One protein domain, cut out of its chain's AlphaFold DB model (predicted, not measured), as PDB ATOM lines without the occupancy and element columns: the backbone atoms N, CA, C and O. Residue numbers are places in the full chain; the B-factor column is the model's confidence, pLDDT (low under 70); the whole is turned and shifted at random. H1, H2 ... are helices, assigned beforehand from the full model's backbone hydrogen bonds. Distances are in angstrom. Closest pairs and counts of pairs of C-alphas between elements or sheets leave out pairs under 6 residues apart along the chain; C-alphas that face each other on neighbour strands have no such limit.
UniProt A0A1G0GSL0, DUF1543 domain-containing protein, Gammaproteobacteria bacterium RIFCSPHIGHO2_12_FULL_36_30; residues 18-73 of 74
ATOM      1  N   LYS A  18      28.999 -31.838  33.322       96.69
ATOM      2  CA  LYS A  18      29.596 -33.140  33.639       96.69
ATOM      3  C   LYS A  18      30.986 -32.946  34.248       96.69
ATOM      4  O   LYS A  18      31.243 -33.485  35.322       96.69
ATOM      5  N   ASP A  19      31.821 -32.116  33.629       97.44
ATOM      6  CA  ASP A  19      33.133 -31.710  34.148       97.44
ATOM      7  C   ASP A  19      32.994 -31.012  35.513       97.44
ATOM      8  O   ASP A  19      33.713 -31.332  36.460       97.44
ATOM      9  N   ALA A  20      31.996 -30.135  35.682       96.88
ATOM     10  CA  ALA A  20      31.712 -29.498  36.971       96.88
ATOM     11  C   ALA A  20      31.405 -30.531  38.071       96.88
ATOM     12  O   ALA A  20      31.943 -30.451  39.181       96.88
ATOM     13  N   LYS A  21      30.578 -31.536  37.758       96.44
ATOM     14  CA  LYS A  21      30.237 -32.629  38.676       96.44
ATOM     15  C   LYS A  21      31.454 -33.487  39.023       96.44
ATOM     16  O   LYS A  21      31.670 -33.792  40.196       96.44
ATOM     17  N   GLU A  22      32.262 -33.870  38.040       96.94
ATOM     18  CA  GLU A  22      33.486 -34.658  38.251       96.94
ATOM     19  C   GLU A  22      34.505 -33.893  39.112       96.94
ATOM     20  O   GLU A  22      35.024 -34.419  40.103       96.94
ATOM     21  N   LYS A  23      34.717 -32.604  38.829       96.56
ATOM     22  CA  LYS A  23      35.577 -31.727  39.638       96.56
ATOM     23  C   LYS A  23      35.071 -31.546  41.063       96.56
ATOM     24  O   LYS A  23      35.880 -31.438  41.980       96.56
ATOM     25  N   MET A  24      33.758 -31.498  41.280       95.31
ATOM     26  CA  MET A  24      33.202 -31.366  42.628       95.31
ATOM     27  C   MET A  24      33.322 -32.671  43.424       95.31
ATOM     28  O   MET A  24      33.802 -32.664  44.556       95.31
ATOM     29  N   THR A  25      32.932 -33.795  42.823       94.94
ATOM     30  CA  THR A  25      32.943 -35.123  43.466       94.94
ATOM     31  C   THR A  25      34.353 -35.651  43.750       94.94
ATOM     32  O   THR A  25      34.547 -36.431  44.684       94.94
ATOM     33  N   SER A  26      35.357 -35.194  42.999       96.19
ATOM     34  CA  SER A  26      36.773 -35.496  43.250       96.19
ATOM     35  C   SER A  26      37.396 -34.684  44.392       96.19
ATOM     36  O   SER A  26      38.468 -35.047  44.880       96.19
ATOM     37  N   LYS A  27      36.753 -33.608  44.878       94.88
ATOM     38  CA  LYS A  27      37.272 -32.855  46.031       94.88
ATOM     39  C   LYS A  27      37.215 -33.714  47.292       94.88
ATOM     40  O   LYS A  27      36.159 -34.215  47.670       94.88
ATOM     41  N   LYS A  28      38.329 -33.761  48.028       94.88
ATOM     42  CA  LYS A  28      38.449 -34.501  49.295       94.88
ATOM     43  C   LYS A  28      37.328 -34.174  50.292       94.88
ATOM     44  O   LYS A  28      36.730 -35.080  50.850       94.88
ATOM     45  N   ILE A  29      36.971 -32.893  50.450       91.75
ATOM     46  CA  ILE A  29      35.886 -32.476  51.359       91.75
ATOM     47  C   ILE A  29      34.523 -33.079  50.992       91.75
ATOM     48  O   ILE A  29      33.742 -33.391  51.887       91.75
ATOM     49  N   PHE A  30      34.247 -33.262  49.699       94.00
ATOM     50  CA  PHE A  30      32.993 -33.841  49.226       94.00
ATOM     51  C   PHE A  30      32.888 -35.310  49.640       94.00
ATOM     52  O   PHE A  30      31.864 -35.739  50.170       94.00
ATOM     53  N   GLN A  31      33.977 -36.056  49.445       94.31
ATOM     54  CA  GLN A  31      34.076 -37.477  49.773       94.31
ATOM     55  C   GLN A  31      34.073 -37.701  51.287       94.31
ATOM     56  O   GLN A  31      33.254 -38.468  51.794       94.31
ATOM     57  N   ASP A  32      34.923 -36.970  52.015       95.38
ATOM     58  CA  ASP A  32      35.069 -37.078  53.471       95.38
ATOM     59  C   ASP A  32      33.746 -36.801  54.194       95.38
ATOM     60  O   ASP A  32      33.391 -37.489  55.152       95.38
ATOM     61  N   LYS A  33      32.994 -35.796  53.727       92.56
ATOM     62  CA  LYS A  33      31.706 -35.412  54.317       92.56
ATOM     63  C   LYS A  33      30.508 -36.135  53.702       92.56
ATOM     64  O   LYS A  33      29.383 -35.824  54.084       92.56
ATOM     65  N   LYS A  34      30.729 -37.084  52.780       91.69
ATOM     66  CA  LYS A  34      29.674 -37.835  52.072       91.69
ATOM     67  C   LYS A  34      28.574 -36.915  51.530       91.69
ATOM     68  O   LYS A  34      27.385 -37.144  51.744       91.69
ATOM     69  N   MET A  35      28.990 -35.825  50.891       93.69
ATOM     70  CA  MET A  35      28.072 -34.809  50.387       93.69
ATOM     71  C   MET A  35      27.249 -35.342  49.207       93.69
ATOM     72  O   MET A  35      27.649 -36.279  48.515       93.69
ATOM     73  N   HIS A  36      26.109 -34.707  48.960       93.44
ATOM     74  CA  HIS A  36      25.364 -34.816  47.710       93.44
ATOM     75  C   HIS A  36      25.324 -33.446  47.027       93.44
ATOM     76  O   HIS A  36      25.697 -32.435  47.619       93.44
ATOM     77  N   ILE A  37      24.940 -33.438  45.753       94.62
ATOM     78  CA  ILE A  37      24.764 -32.215  44.972       94.62
ATOM     79  C   ILE A  37      23.262 -31.977  44.855       94.62
ATOM     80  O   ILE A  37      22.579 -32.794  44.242       94.62
ATOM     81  N   ASP A  38      22.770 -30.870  45.409       94.44
ATOM     82  CA  ASP A  38      21.360 -30.472  45.282       94.44
ATOM     83  C   ASP A  38      21.058 -29.854  43.918       94.44
ATOM     84  O   ASP A  38      19.995 -30.066  43.339       94.44
ATOM     85  N   GLY A  39      22.018 -29.101  43.381       94.94
ATOM     86  CA  GLY A  39      21.896 -28.431  42.096       94.94
ATOM     87  C   GLY A  39      23.226 -27.867  41.611       94.94
ATOM     88  O   GLY A  39      24.174 -27.704  42.378       94.94
ATOM     89  N   ILE A  40      23.286 -27.583  40.312       96.56
ATOM     90  CA  ILE A  40      24.409 -26.912  39.651       96.56
ATOM     91  C   ILE A  40      23.820 -25.769  38.830       96.56
ATOM     92  O   ILE A  40      22.846 -25.972  38.105       96.56
ATOM     93  N   ILE A  41      24.405 -24.580  38.953       95.81
ATOM     94  CA  ILE A  41      23.994 -23.382  38.219       95.81
ATOM     95  C   ILE A  41      25.219 -22.840  37.486       95.81
ATOM     96  O   ILE A  41      26.277 -22.659  38.089       95.81
ATOM     97  N   GLU A  42      25.073 -22.588  36.188       96.38
ATOM     98  CA  GLU A  42      26.071 -21.868  35.401       96.38
ATOM     99  C   GLU A  42      25.953 -20.363  35.675       96.38
ATOM    100  O   GLU A  42      24.866 -19.790  35.579       96.38
ATOM    101  N   ILE A  43      27.073 -19.712  35.995       95.38
ATOM    102  CA  ILE A  43      27.132 -18.261  36.195       95.38
ATOM    103  C   ILE A  43      27.824 -17.641  34.981       95.38
ATOM    104  O   ILE A  43      29.050 -17.606  34.908       95.38
ATOM    105  N   LYS A  44      27.021 -17.162  34.029       95.00
ATOM    106  CA  LYS A  44      27.508 -16.526  32.795       95.00
ATOM    107  C   LYS A  44      27.328 -15.005  32.784       95.00
ATOM    108  O   LYS A  44      28.143 -14.297  32.197       95.00
ATOM    109  N   TYR A  45      26.290 -14.520  33.466       95.69
ATOM    110  CA  TYR A  45      25.930 -13.106  33.545       95.69
ATOM    111  C   TYR A  45      25.508 -12.749  34.973       95.69
ATOM    112  O   TYR A  45      24.773 -13.516  35.597       95.69
ATOM    113  N   VAL A  46      25.941 -11.593  35.477       95.75
ATOM    114  CA  VAL A  46      25.523 -11.055  36.786       95.75
ATOM    115  C   VAL A  46      25.271  -9.561  36.634       95.75
ATOM    116  O   VAL A  46      26.130  -8.850  36.128       95.75
ATOM    117  N   ASP A  47      24.082  -9.095  37.023       96.00
ATOM    118  CA  ASP A  47      23.674  -7.680  36.970       96.00
ATOM    119  C   ASP A  47      23.933  -6.985  35.618       96.00
ATOM    120  O   ASP A  47      24.286  -5.811  35.552       96.00
ATOM    121  N   GLY A  48      23.756  -7.722  34.515       95.00
ATOM    122  CA  GLY A  48      23.970  -7.219  33.153       95.00
ATOM    123  C   GLY A  48      25.423  -7.256  32.665       95.00
ATOM    124  O   GLY A  48      25.688  -6.807  31.554       95.00
ATOM    125  N   TYR A  49      26.350  -7.804  33.456       96.44
ATOM    126  CA  TYR A  49      27.751  -7.987  33.083       96.44
ATOM    127  C   TYR A  49      28.040  -9.423  32.651       96.44
ATOM    128  O   TYR A  49      27.682 -10.377  33.347       96.44
ATOM    129  N   ASP A  50      28.761  -9.561  31.542       96.75
ATOM    130  CA  ASP A  50      29.293 -10.832  31.053       96.75
ATOM    131  C   ASP A  50      30.507 -11.254  31.885       96.75
ATOM    132  O   ASP A  50      31.440 -10.475  32.096       96.75
ATOM    133  N   ILE A  51      30.533 -12.518  32.305       94.12
ATOM    134  CA  ILE A  51      31.692 -13.103  32.982       94.12
ATOM    135  C   ILE A  51      32.514 -13.893  31.967       94.12
ATOM    136  O   ILE A  51      32.043 -14.867  31.380       94.12
ATOM    137  N   GLN A  52      33.774 -13.497  31.795       92.44
ATOM    138  CA  GLN A  52      34.748 -14.216  30.976       92.44
ATOM    139  C   GLN A  52      35.937 -14.644  31.830       92.44
ATOM    140  O   GLN A  52      36.540 -13.838  32.538       92.44
ATOM    141  N   LEU A  53      36.282 -15.927  31.752       90.25
ATOM    142  CA  LEU A  53      37.418 -16.502  32.460       90.25
ATOM    143  C   LEU A  53      38.563 -16.710  31.474       90.25
ATOM    144  O   LEU A  53      38.420 -17.431  30.488       90.25
ATOM    145  N   SER A  54      39.708 -16.098  31.756       88.81
ATOM    146  CA  SER A  54      40.946 -16.317  31.015       88.81
ATOM    147  C   SER A  54      41.983 -16.984  31.923       88.81
ATOM    148  O   SER A  54      42.054 -16.684  33.119       88.81
ATOM    149  N   PRO A  55      42.790 -17.919  31.397       83.94
ATOM    150  CA  PRO A  55      43.869 -18.506  32.170       83.94
ATOM    151  C   PRO A  55      44.895 -17.420  32.492       83.94
ATOM    152  O   PRO A  55      45.537 -16.869  31.597       83.94
ATOM    153  N   ASN A  56      45.069 -17.124  33.777       82.62
ATOM    154  CA  ASN A  56      46.118 -16.226  34.232       82.62
ATOM    155  C   ASN A  56      47.341 -17.043  34.668       82.62
ATOM    156  O   ASN A  56      47.219 -18.015  35.411       82.62
ATOM    157  N   LYS A  57      48.523 -16.665  34.173       71.56
ATOM    158  CA  LYS A  57      49.802 -17.309  34.519       71.56
ATOM    159  C   LYS A  57      50.401 -16.769  35.820       71.56
ATOM    160  O   LYS A  57      51.364 -17.337  36.324       71.56
ATOM    161  N   ILE A  58      49.852 -15.674  36.337       80.19
ATOM    162  CA  ILE A  58      50.267 -15.049  37.587       80.19
ATOM    163  C   ILE A  58      49.294 -15.500  38.675       80.19
ATOM    164  O   ILE A  58      48.081 -15.511  38.466       80.19
ATOM    165  N   VAL A  59      49.827 -15.872  39.840       73.75
ATOM    166  CA  VAL A  59      49.007 -16.102  41.031       73.75
ATOM    167  C   VAL A  59      48.413 -14.758  41.435       73.75
ATOM    168  O   VAL A  59      49.107 -13.891  41.958       73.75
ATOM    169  N   CYS A  60      47.134 -14.568  41.141       67.38
ATOM    170  CA  CYS A  60      46.370 -13.453  41.669       67.38
ATOM    171  C   CYS A  60      45.716 -13.902  42.973       67.38
ATOM    172  O   CYS A  60      45.020 -14.918  43.008       67.38
ATOM    173  N   GLU A  61      45.936 -13.150  44.046       74.12
ATOM    174  CA  GLU A  61      45.203 -13.358  45.288       74.12
ATOM    175  C   GLU A  61      43.825 -12.708  45.171       74.12
ATOM    176  O   GLU A  61      43.693 -11.511  44.906       74.12
ATOM    177  N   ASN A  62      42.782 -13.512  45.362       78.81
ATOM    178  CA  ASN A  62      41.432 -12.983  45.469       78.81
ATOM    179  C   ASN A  62      41.292 -12.267  46.809       78.81
ATOM    180  O   ASN A  62      41.598 -12.833  47.859       78.81
ATOM    181  N   LYS A  63      40.763 -11.045  46.786       85.06
ATOM    182  CA  LYS A  63      40.415 -10.346  48.018       85.06
ATOM    183  C   LYS A  63      39.154 -10.974  48.609       85.06
ATOM    184  O   LYS A  63      38.080 -10.904  48.016       85.06
ATOM    185  N   ILE A  64      39.301 -11.615  49.764       85.62
ATOM    186  CA  ILE A  64      38.197 -12.225  50.506       85.62
ATOM    187  C   ILE A  64      37.708 -11.205  51.529       85.62
ATOM    188  O   ILE A  64      38.493 -10.719  52.337       85.62
ATOM    189  N   TYR A  65      36.415 -10.896  51.498       88.62
ATOM    190  CA  TYR A  65      35.781 -10.029  52.485       88.62
ATOM    191  C   TYR A  65      35.051 -10.881  53.518       88.62
ATOM    192  O   TYR A  65      34.189 -11.691  53.174       88.62
ATOM    193  N   SER A  66      35.398 -10.709  54.789       88.19
ATOM    194  CA  SER A  66      34.675 -11.315  55.902       88.19
ATOM    195  C   SER A  66      33.471 -10.460  56.304       88.19
ATOM    196  O   SER A  66      33.378  -9.274  55.988       88.19
ATOM    197  N   GLY A  67      32.547 -11.038  57.076       85.94
ATOM    198  CA  GLY A  67      31.397 -10.287  57.586       85.94
ATOM    199  C   GLY A  67      31.781  -9.108  58.490       85.94
ATOM    200  O   GLY A  67      31.008  -8.163  58.605       85.94
ATOM    201  N   ALA A  68      32.954  -9.144  59.131       88.38
ATOM    202  CA  ALA A  68      33.467  -8.003  59.886       88.38
ATOM    203  C   ALA A  68      33.945  -6.881  58.957       88.38
ATOM    204  O   ALA A  68      33.621  -5.724  59.206       88.38
ATOM    205  N   ASP A  69      34.628  -7.230  57.863       89.81
ATOM    206  CA  ASP A  69      35.100  -6.257  56.872       89.81
ATOM    207  C   ASP A  69      33.928  -5.503  56.247       89.81
ATOM    208  O   ASP A  69      33.961  -4.282  56.159       89.81
ATOM    209  N   LEU A  70      32.854  -6.219  55.898       89.69
ATOM    210  CA  LEU A  70      31.652  -5.618  55.321       89.69
ATOM    211  C   LEU A  70      30.946  -4.662  56.293       89.69
ATOM    212  O   LEU A  70      30.486  -3.607  55.872       89.69
ATOM    213  N   ARG A  71      30.883  -4.996  57.591       87.94
ATOM    214  CA  ARG A  71      30.281  -4.114  58.610       87.94
ATOM    215  C   ARG A  71      31.063  -2.822  58.813       87.94
ATOM    216  O   ARG A  71      30.452  -1.812  59.109       87.94
ATOM    217  N   ASN A  72      32.384  -2.862  58.662       82.75
ATOM    218  CA  ASN A  72      33.238  -1.679  58.790       82.75
ATOM    219  C   ASN A  72      33.228  -0.794  57.528       82.75
ATOM    220  O   ASN A  72      33.828   0.278  57.536       82.75
ATOM    221  N   MET A  73      32.605  -1.257  56.439       81.06
ATOM    222  CA  MET A  73      32.445  -0.521  55.178       81.06
ATOM    223  C   MET A  73      31.065   0.135  55.030       81.06
ATOM    224  O   MET A  73      30.828   0.807  54.026       81.06
TER     225      MET A  73
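This is residues 18 to 73 of the 74 residues of the protein "DUF1543 domain-containing protein" of Gammaproteobacteria bacterium RIFCSPHIGHO2_12_FULL_36_30 (UniProt A0A1G0GSL0). This is an open, winding chain with little regular structure: the longest helix, H1, and the short H2 lie near each other at one end, and a long loop, residues 33 to 66, sweeps round an empty middle to the small helix H3 far off. The printed part has 56 residues, with three named helices in the order H1, H2, H3 and no named strand; the class is all helix, with 18 residues in named elements. The whole is extended, with a radius of gyration of the C-alphas of 15.9 A and spans of 37 by 28 by 27 A.

H1, residues 18 to 25, is close to but not clearly touching H2, residues 28 to 32; their closest C-alphas, of Thr 25 and Gln 31, are 6.8 A apart. H3, residues 67 to 71, is apart from both. Residues 45 to 46 pair with residues 49 to 50, antiparallel. In H1, H2 and H3 every O i to N i+4 pair is within hydrogen-bond range.

H1 runs 10.6 A from C-alpha 18 at (29.596, -33.140, 33.639), H2 6.0 A, and H3 6.4 A to C-alpha 71 at (30.281, -4.114, 58.610).

The C-alphas farthest apart, of Lys 18 and Asn 72, are 40.4 A apart. The printed part has no cut. The link H1 to H2 is tight; H2 to H3, 34 residues, is long. Residues 54 to 73 stand free. Residue 60 alone has pLDDT under 70.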